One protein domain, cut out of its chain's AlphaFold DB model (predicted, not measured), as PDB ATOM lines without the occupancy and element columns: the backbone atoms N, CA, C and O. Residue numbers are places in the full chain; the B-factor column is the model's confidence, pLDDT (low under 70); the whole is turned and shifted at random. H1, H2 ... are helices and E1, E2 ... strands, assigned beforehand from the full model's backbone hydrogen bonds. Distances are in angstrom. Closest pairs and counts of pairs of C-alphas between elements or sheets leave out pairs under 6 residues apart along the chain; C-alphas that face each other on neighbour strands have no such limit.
ATOM      1  N   PHE A   2     223.996 241.415 159.163       94.00
ATOM      2  CA  PHE A   2     224.423 241.381 160.558       94.00
ATOM      3  C   PHE A   2     223.863 242.611 161.265       94.00
ATOM      4  O   PHE A   2     223.920 243.707 160.714       94.00
ATOM      5  N   ILE A   3     223.302 242.421 162.454       95.56
ATOM      6  CA  ILE A   3     222.823 243.501 163.316       95.56
ATOM      7  C   ILE A   3     223.601 243.411 164.617       95.56
ATOM      8  O   ILE A   3     223.536 242.390 165.302       95.56
ATOM      9  N   PHE A   4     224.292 244.489 164.966       95.62
ATOM     10  CA  PHE A   4     224.997 244.632 166.231       95.62
ATOM     11  C   PHE A   4     224.311 245.710 167.058       95.62
ATOM     12  O   PHE A   4     224.130 246.838 166.610       95.62
ATOM     13  N   HIS A   5     223.908 245.354 168.271       94.00
ATOM     14  CA  HIS A   5     223.300 246.273 169.218       94.00
ATOM     15  C   HIS A   5     224.219 246.419 170.424       94.00
ATOM     16  O   HIS A   5     224.320 245.516 171.260       94.00
ATOM     17  N   GLN A   6     224.877 247.572 170.508       90.88
ATOM     18  CA  GLN A   6     225.750 247.930 171.617       90.88
ATOM     19  C   GLN A   6     224.940 248.580 172.745       90.88
ATOM     20  O   GLN A   6     224.143 249.487 172.515       90.88
ATOM     21  N   LYS A   7     225.157 248.138 173.985       86.81
ATOM     22  CA  LYS A   7     224.497 248.680 175.181       86.81
ATOM     23  C   LYS A   7     225.493 249.497 176.010       86.81
ATOM     24  O   LYS A   7     226.669 249.127 176.098       86.81
ATOM     25  N   PRO A   8     225.055 250.568 176.695       81.44
ATOM     26  CA  PRO A   8     225.891 251.256 177.672       81.44
ATOM     27  C   PRO A   8     226.440 250.275 178.717       81.44
ATOM     28  O   PRO A   8     225.685 249.490 179.300       81.44
ATOM     29  N   LYS A   9     227.752 250.324 178.988       76.31
ATOM     30  CA  LYS A   9     228.382 249.486 180.021       76.31
ATOM     31  C   LYS A   9     227.795 249.863 181.384       76.31
ATOM     32  O   LYS A   9     228.084 250.937 181.906       76.31
ATOM     33  N   ARG A  10     226.992 248.977 181.978       70.44
ATOM     34  CA  ARG A  10     226.492 249.123 183.354       70.44
ATOM     35  C   ARG A  10     227.353 248.285 184.293       70.44
ATOM     36  O   ARG A  10     227.419 247.065 184.148       70.44
ATOM     37  N   LYS A  11     228.003 248.927 185.265       65.00
ATOM     38  CA  LYS A  11     228.670 248.223 186.368       65.00
ATOM     39  C   LYS A  11     227.620 247.922 187.436       65.00
ATOM     40  O   LYS A  11     227.161 248.837 188.109       65.00
ATOM     41  N   TRP A  12     227.218 246.661 187.571       57.50
ATOM     42  CA  TRP A  12     226.417 246.207 188.707       57.50
ATOM     43  C   TRP A  12     227.368 245.578 189.729       57.50
ATOM     44  O   TRP A  12     228.046 244.608 189.401       57.50
ATOM     45  N   LEU A  13     227.471 246.189 190.917       65.50
ATOM     46  CA  LEU A  13     228.210 245.678 192.084       65.50
ATOM     47  C   LEU A  13     229.610 245.103 191.773       65.50
ATOM     48  O   LEU A  13     229.873 243.973 192.145       65.50
ATOM     49  N   PHE A  14     230.477 245.865 191.085       66.56
ATOM     50  CA  PHE A  14     231.938 245.682 190.849       66.56
ATOM     51  C   PHE A  14     232.528 244.292 190.479       66.56
ATOM     52  O   PHE A  14     233.679 244.248 190.053       66.56
ATOM     53  N   LEU A  15     231.789 243.187 190.556       73.94
ATOM     54  CA  LEU A  15     232.292 241.813 190.528       73.94
ATOM     55  C   LEU A  15     231.833 241.046 189.284       73.94
ATOM     56  O   LEU A  15     232.498 240.102 188.876       73.94
ATOM     57  N   ILE A  16     230.740 241.464 188.633       76.88
ATOM     58  CA  ILE A  16     230.195 240.763 187.462       76.88
ATOM     59  C   ILE A  16     230.149 241.713 186.265       76.88
ATOM     60  O   ILE A  16     229.316 242.621 186.187       76.88
ATOM     61  N   LYS A  17     231.046 241.493 185.297       72.75
ATOM     62  CA  LYS A  17     230.983 242.164 183.992       72.75
ATOM     63  C   LYS A  17     229.785 241.602 183.226       72.75
ATOM     64  O   LYS A  17     229.786 240.436 182.854       72.75
ATOM     65  N   ARG A  18     228.763 242.425 182.982       81.50
ATOM     66  CA  ARG A  18     227.656 242.068 182.080       81.50
ATOM     67  C   ARG A  18     228.088 242.238 180.625       81.50
ATOM     68  O   ARG A  18     228.940 243.079 180.329       81.50
ATOM     69  N   THR A  19     227.512 241.433 179.738       86.38
ATOM     70  CA  THR A  19     227.626 241.645 178.292       86.38
ATOM     71  C   THR A  19     227.063 243.016 177.943       86.38
ATOM     72  O   THR A  19     226.062 243.468 178.506       86.38
ATOM     73  N   ASP A  20     227.748 243.711 177.047       89.06
ATOM     74  CA  ASP A  20     227.414 245.067 176.617       89.06
ATOM     75  C   ASP A  20     227.189 245.142 175.103       89.06
ATOM     76  O   ASP A  20     227.170 246.227 174.526       89.06
ATOM     77  N   GLY A  21     226.954 243.986 174.482       93.56
ATOM     78  CA  GLY A  21     226.531 243.855 173.101       93.56
ATOM     79  C   GLY A  21     225.662 242.617 172.883       93.56
ATOM     80  O   GLY A  21     225.761 241.620 173.606       93.56
ATOM     81  N   SER A  22     224.800 242.690 171.876       96.75
ATOM     82  CA  SER A  22     224.073 241.552 171.308       96.75
ATOM     83  C   SER A  22     224.152 241.602 169.791       96.75
ATOM     84  O   SER A  22     224.089 242.692 169.225       96.75
ATOM     85  N   PHE A  23     224.272 240.449 169.143       97.88
ATOM     86  CA  PHE A  23     224.297 240.361 167.688       97.88
ATOM     87  C   PHE A  23     223.210 239.427 167.164       97.88
ATOM     88  O   PHE A  23     222.784 238.495 167.853       97.88
ATOM     89  N   TYR A  24     222.819 239.669 165.918       97.44
ATOM     90  CA  TYR A  24     221.898 238.843 165.156       97.44
ATOM     91  C   TYR A  24     222.405 238.720 163.723       97.44
ATOM     92  O   TYR A  24     222.817 239.706 163.112       97.44
ATOM     93  N   TYR A  25     222.351 237.515 163.172       95.75
ATOM     94  CA  TYR A  25     222.717 237.234 161.794       95.75
ATOM     95  C   TYR A  25     221.521 236.638 161.064       95.75
ATOM     96  O   TYR A  25     221.002 235.591 161.449       95.75
ATOM     97  N   PHE A  26     221.106 237.311 159.995       92.44
ATOM     98  CA  PHE A  26     219.998 236.906 159.139       92.44
ATOM     99  C   PHE A  26     220.463 236.652 157.707       92.44
ATOM    100  O   PHE A  26     221.294 237.393 157.161       92.44
ATOM    101  N   ARG A  27     219.837 235.671 157.055       88.19
ATOM    102  CA  ARG A  27     219.951 235.414 155.616       88.19
ATOM    103  C   ARG A  27     218.577 235.053 155.065       88.19
ATOM    104  O   ARG A  27     217.903 234.204 155.632       88.19
ATOM    105  N   ASN A  28     218.169 235.703 153.973       86.44
ATOM    106  CA  ASN A  28     216.868 235.481 153.324       86.44
ATOM    107  C   ASN A  28     215.683 235.548 154.312       86.44
ATOM    108  O   ASN A  28     214.793 234.706 154.284       86.44
ATOM    109  N   GLY A  29     215.716 236.508 155.243       87.06
ATOM    110  CA  GLY A  29     214.682 236.675 156.272       87.06
ATOM    111  C   GLY A  29     214.738 235.684 157.443       87.06
ATOM    112  O   GLY A  29     214.002 235.860 158.406       87.06
ATOM    113  N   VAL A  30     215.628 234.688 157.418       92.00
ATOM    114  CA  VAL A  30     215.773 233.688 158.487       92.00
ATOM    115  C   VAL A  30     216.940 234.052 159.399       92.00
ATOM    116  O   VAL A  30     218.039 234.341 158.918       92.00
ATOM    117  N   GLN A  31     216.717 234.028 160.716       96.06
ATOM    118  CA  GLN A  31     217.785 234.185 161.704       96.06
ATOM    119  C   GLN A  31     218.632 232.908 161.754       96.06
ATOM    120  O   GLN A  31     218.125 231.842 162.085       96.06
ATOM    121  N   LEU A  32     219.922 233.025 161.443       95.69
ATOM    122  CA  LEU A  32     220.871 231.910 161.441       95.69
ATOM    123  C   LEU A  32     221.702 231.836 162.724       95.69
ATOM    124  O   LEU A  32     222.079 230.749 163.146       95.69
ATOM    125  N   ALA A  33     221.996 232.981 163.344       97.25
ATOM    126  CA  ALA A  33     222.721 233.036 164.608       97.25
ATOM    127  C   ALA A  33     222.334 234.276 165.418       97.25
ATOM    128  O   ALA A  33     221.938 235.304 164.866       97.25
ATOM    129  N   SER A  34     222.475 234.182 166.735       98.00
ATOM    130  CA  SER A  34     222.359 235.316 167.649       98.00
ATOM    131  C   SER A  34     223.127 235.035 168.929       98.00
ATOM    132  O   SER A  34     223.252 233.879 169.330       98.00
ATOM    133  N   GLY A  35     223.581 236.076 169.612       97.06
ATOM    134  CA  GLY A  35     224.276 235.911 170.881       97.06
ATOM    135  C   GLY A  35     224.554 237.227 171.584       97.06
ATOM    136  O   GLY A  35     224.259 238.307 171.074       97.06
ATOM    137  N   SER A  36     225.120 237.128 172.783       96.19
ATOM    138  CA  SER A  36     225.634 238.275 173.534       96.19
ATOM    139  C   SER A  36     227.158 238.272 173.514       96.19
ATOM    140  O   SER A  36     227.767 237.207 173.488       96.19
ATOM    141  N   TYR A  37     227.770 239.450 173.562       94.19
ATOM    142  CA  TYR A  37     229.224 239.593 173.577       94.19
ATOM    143  C   TYR A  37     229.667 240.741 174.486       94.19
ATOM    144  O   TYR A  37     228.857 241.549 174.955       94.19
ATOM    145  N   HIS A  38     230.967 240.776 174.772       91.12
ATOM    146  CA  HIS A  38     231.613 241.887 175.458       91.12
ATOM    147  C   HIS A  38     232.412 242.694 174.448       91.12
ATOM    148  O   HIS A  38     233.271 242.125 173.781       91.12
ATOM    149  N   ARG A  39     232.186 244.005 174.386       88.88
ATOM    150  CA  ARG A  39     232.968 244.898 173.533       88.88
ATOM    151  C   ARG A  39     234.398 245.003 174.042       88.88
ATOM    152  O   ARG A  39     234.649 245.475 175.162       88.88
ATOM    153  N   ARG A  40     235.322 244.587 173.184       84.31
ATOM    154  CA  ARG A  40     236.762 244.826 173.275       84.31
ATOM    155  C   ARG A  40     237.093 246.020 172.379       84.31
ATOM    156  O   ARG A  40     236.522 246.144 171.308       84.31
ATOM    157  N   THR A  41     237.959 246.899 172.864       73.25
ATOM    158  CA  THR A  41     238.421 248.092 172.140       73.25
ATOM    159  C   THR A  41     239.942 248.109 172.220       73.25
ATOM    160  O   THR A  41     240.512 248.891 172.982       73.25
ATOM    161  N   GLN A  42     240.585 247.129 171.585       70.69
ATOM    162  CA  GLN A  42     242.046 247.031 171.561       70.69
ATOM    163  C   GLN A  42     242.609 247.800 170.368       70.69
ATOM    164  O   GLN A  42     243.550 248.570 170.545       70.69
ATOM    165  N   PHE A  43     242.006 247.619 169.192       65.94
ATOM    166  CA  PHE A  43     242.479 248.184 167.928       65.94
ATOM    167  C   PHE A  43     241.410 249.024 167.228       65.94
ATOM    168  O   PHE A  43     241.733 250.072 166.684       65.94
ATOM    169  N   SER A  44     240.148 248.600 167.287       80.06
ATOM    170  CA  SER A  44     238.983 249.314 166.768       80.06
ATOM    171  C   SER A  44     237.852 249.322 167.798       80.06
ATOM    172  O   SER A  44     237.736 248.455 168.667       80.06
ATOM    173  N   GLU A  45     236.948 250.292 167.668       84.81
ATOM    174  CA  GLU A  45     235.677 250.311 168.396       84.81
ATOM    175  C   GLU A  45     234.708 249.184 167.962       84.81
ATOM    176  O   GLU A  45     233.674 248.995 168.610       84.81
ATOM    177  N   LEU A  46     235.052 248.421 166.910       91.31
ATOM    178  CA  LEU A  46     234.283 247.300 166.352       91.31
ATOM    179  C   LEU A  46     235.003 245.934 166.423       91.31
ATOM    180  O   LEU A  46     234.573 244.997 165.750       91.31
ATOM    181  N   ASP A  47     236.080 245.777 167.207       90.81
ATOM    182  CA  ASP A  47     236.890 244.536 167.225       90.81
ATOM    183  C   ASP A  47     236.045 243.268 167.440       90.81
ATOM    184  O   ASP A  47     236.215 242.252 166.767       90.81
ATOM    185  N   SER A  48     235.102 243.320 168.385       93.44
ATOM    186  CA  SER A  48     234.272 242.159 168.735       93.44
ATOM    187  C   SER A  48     233.250 241.838 167.646       93.44
ATOM    188  O   SER A  48     232.996 240.677 167.340       93.44
ATOM    189  N   GLU A  49     232.672 242.872 167.043       94.44
ATOM    190  CA  GLU A  49     231.758 242.779 165.915       94.44
ATOM    191  C   GLU A  49     232.457 242.174 164.696       94.44
ATOM    192  O   GLU A  49     231.881 241.316 164.028       94.44
ATOM    193  N   ILE A  50     233.715 242.553 164.455       93.31
ATOM    194  CA  ILE A  50     234.566 241.996 163.402       93.31
ATOM    195  C   ILE A  50     234.834 240.506 163.653       93.31
ATOM    196  O   ILE A  50     234.612 239.696 162.755       93.31
ATOM    197  N   GLU A  51     235.246 240.103 164.862       93.56
ATOM    198  CA  GLU A  51     235.458 238.681 165.200       93.56
ATOM    199  C   GLU A  51     234.186 237.840 164.983       93.56
ATOM    200  O   GLU A  51     234.227 236.753 164.392       93.56
ATOM    201  N   ILE A  52     233.033 238.356 165.420       94.75
ATOM    202  CA  ILE A  52     231.732 237.700 165.236       94.75
ATOM    203  C   ILE A  52     231.393 237.611 163.748       94.75
ATOM    204  O   ILE A  52     230.991 236.550 163.268       94.75
ATOM    205  N   PHE A  53     231.579 238.698 163.003       93.06
ATOM    206  CA  PHE A  53     231.342 238.727 161.566       93.06
ATOM    207  C   PHE A  53     232.159 237.648 160.847       93.06
ATOM    208  O   PHE A  53     231.576 236.855 160.108       93.06
ATOM    209  N   LYS A  54     233.466 237.542 161.128       90.88
ATOM    210  CA  LYS A  54     234.339 236.498 160.561       90.88
ATOM    211  C   LYS A  54     233.843 235.092 160.877       90.88
ATOM    212  O   LYS A  54     233.824 234.234 160.003       90.88
ATOM    213  N   THR A  55     233.418 234.868 162.119       92.81
ATOM    214  CA  THR A  55     233.006 233.545 162.608       92.81
ATOM    215  C   THR A  55     231.752 233.025 161.901       92.81
ATOM    216  O   THR A  55     231.669 231.843 161.581       92.81
ATOM    217  N   TYR A  56     230.758 233.888 161.674       91.44
ATOM    218  CA  TYR A  56     229.447 233.469 161.153       91.44
ATOM    219  C   TYR A  56     229.262 233.712 159.654       91.44
ATOM    220  O   TYR A  56     228.286 233.237 159.062       91.44
ATOM    221  N   ARG A  57     230.154 234.478 159.025       88.50
ATOM    222  CA  ARG A  57     230.068 234.745 157.596       88.50
ATOM    223  C   ARG A  57     230.356 233.482 156.789       88.50
ATOM    224  O   ARG A  57     231.261 232.716 157.084       88.50
ATOM    225  N   ASN A  58     229.589 233.303 155.715       81.94
ATOM    226  CA  ASN A  58     229.857 232.281 154.713       81.94
ATOM    227  C   ASN A  58     230.670 232.905 153.556       81.94
ATOM    228  O   ASN A  58     230.128 233.782 152.876       81.94
ATOM    229  N   PRO A  59     231.925 232.478 153.321       72.56
ATOM    230  CA  PRO A  59     232.805 233.056 152.300       72.56
ATOM    231  C   PRO A  59     232.391 232.777 150.839       72.56
ATOM    232  O   PRO A  59     233.056 233.251 149.930       72.56
ATOM    233  N   GLY A  60     231.289 232.063 150.578       70.44
ATOM    234  CA  GLY A  60     230.812 231.752 149.220       70.44
ATOM    235  C   GLY A  60     229.618 232.576 148.715       70.44
ATOM    236  O   GLY A  60     228.917 232.134 147.807       70.44
ATOM    237  N   ALA A  61     229.291 233.714 149.334       65.94
ATOM    238  CA  ALA A  61     228.180 234.549 148.870       65.94
ATOM    239  C   ALA A  61     228.594 235.387 147.643       65.94
ATOM    240  O   ALA A  61     229.568 236.126 147.721       65.94
ATOM    241  N   GLN A  62     227.844 235.264 146.538       62.88
ATOM    242  CA  GLN A  62     228.028 236.025 145.290       62.88
ATOM    243  C   GLN A  62     228.115 237.546 145.499       62.88
ATOM    244  O   GLN A  62     227.509 238.081 146.431       62.88
TER     245      GLN A  62
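This is residues 2 to 62 of the 274 residues of an uncharacterized protein of candidate division KSB1 bacterium (UniProt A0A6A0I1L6). A three-stranded antiparallel sheet has one helix, H1, over one face and the other face bare; residues 11 to 16 of the E1 to E2 link stick out. The 61 printed residues include E1, E2, E3 and H1 in chain order; the sheet, E1 - E2 - E3, is a meander, each strand the antiparallel neighbour of the one before. The class is mixed, with 30 residues, under half, in named elements. The whole is loose, radius of gyration of the C-alphas 13.5 A, spanning 46 by 26 by 14 A.

Inner strand E2, residues 21 to 27, forms hairpins with E1, residues 2 to 6 (N 3 to O 24, 2.8 A), and E3, residues 30 to 37 (N 25 to O 33, 2.8 A). H1, residues 47 to 56, is on the sheet at a height of 9.8 A; the closest C-alphas of E1 and H1, Phe 4 and Glu 49, are 7.0 A apart. In H1 every O i to N i+4 pair is within hydrogen-bond range.

E1 spans 12.9 A from C-alpha 2 (224.423, 241.381, 160.558), E2 20.5 A, E3 21.1 A, and H1 14.7 A to C-alpha 56 (229.447, 233.469, 161.153).

The printed part has no cut. The E1 to E2 link is long. Residues 11 to 14, 43 and 61 to 62 have pLDDT under 70.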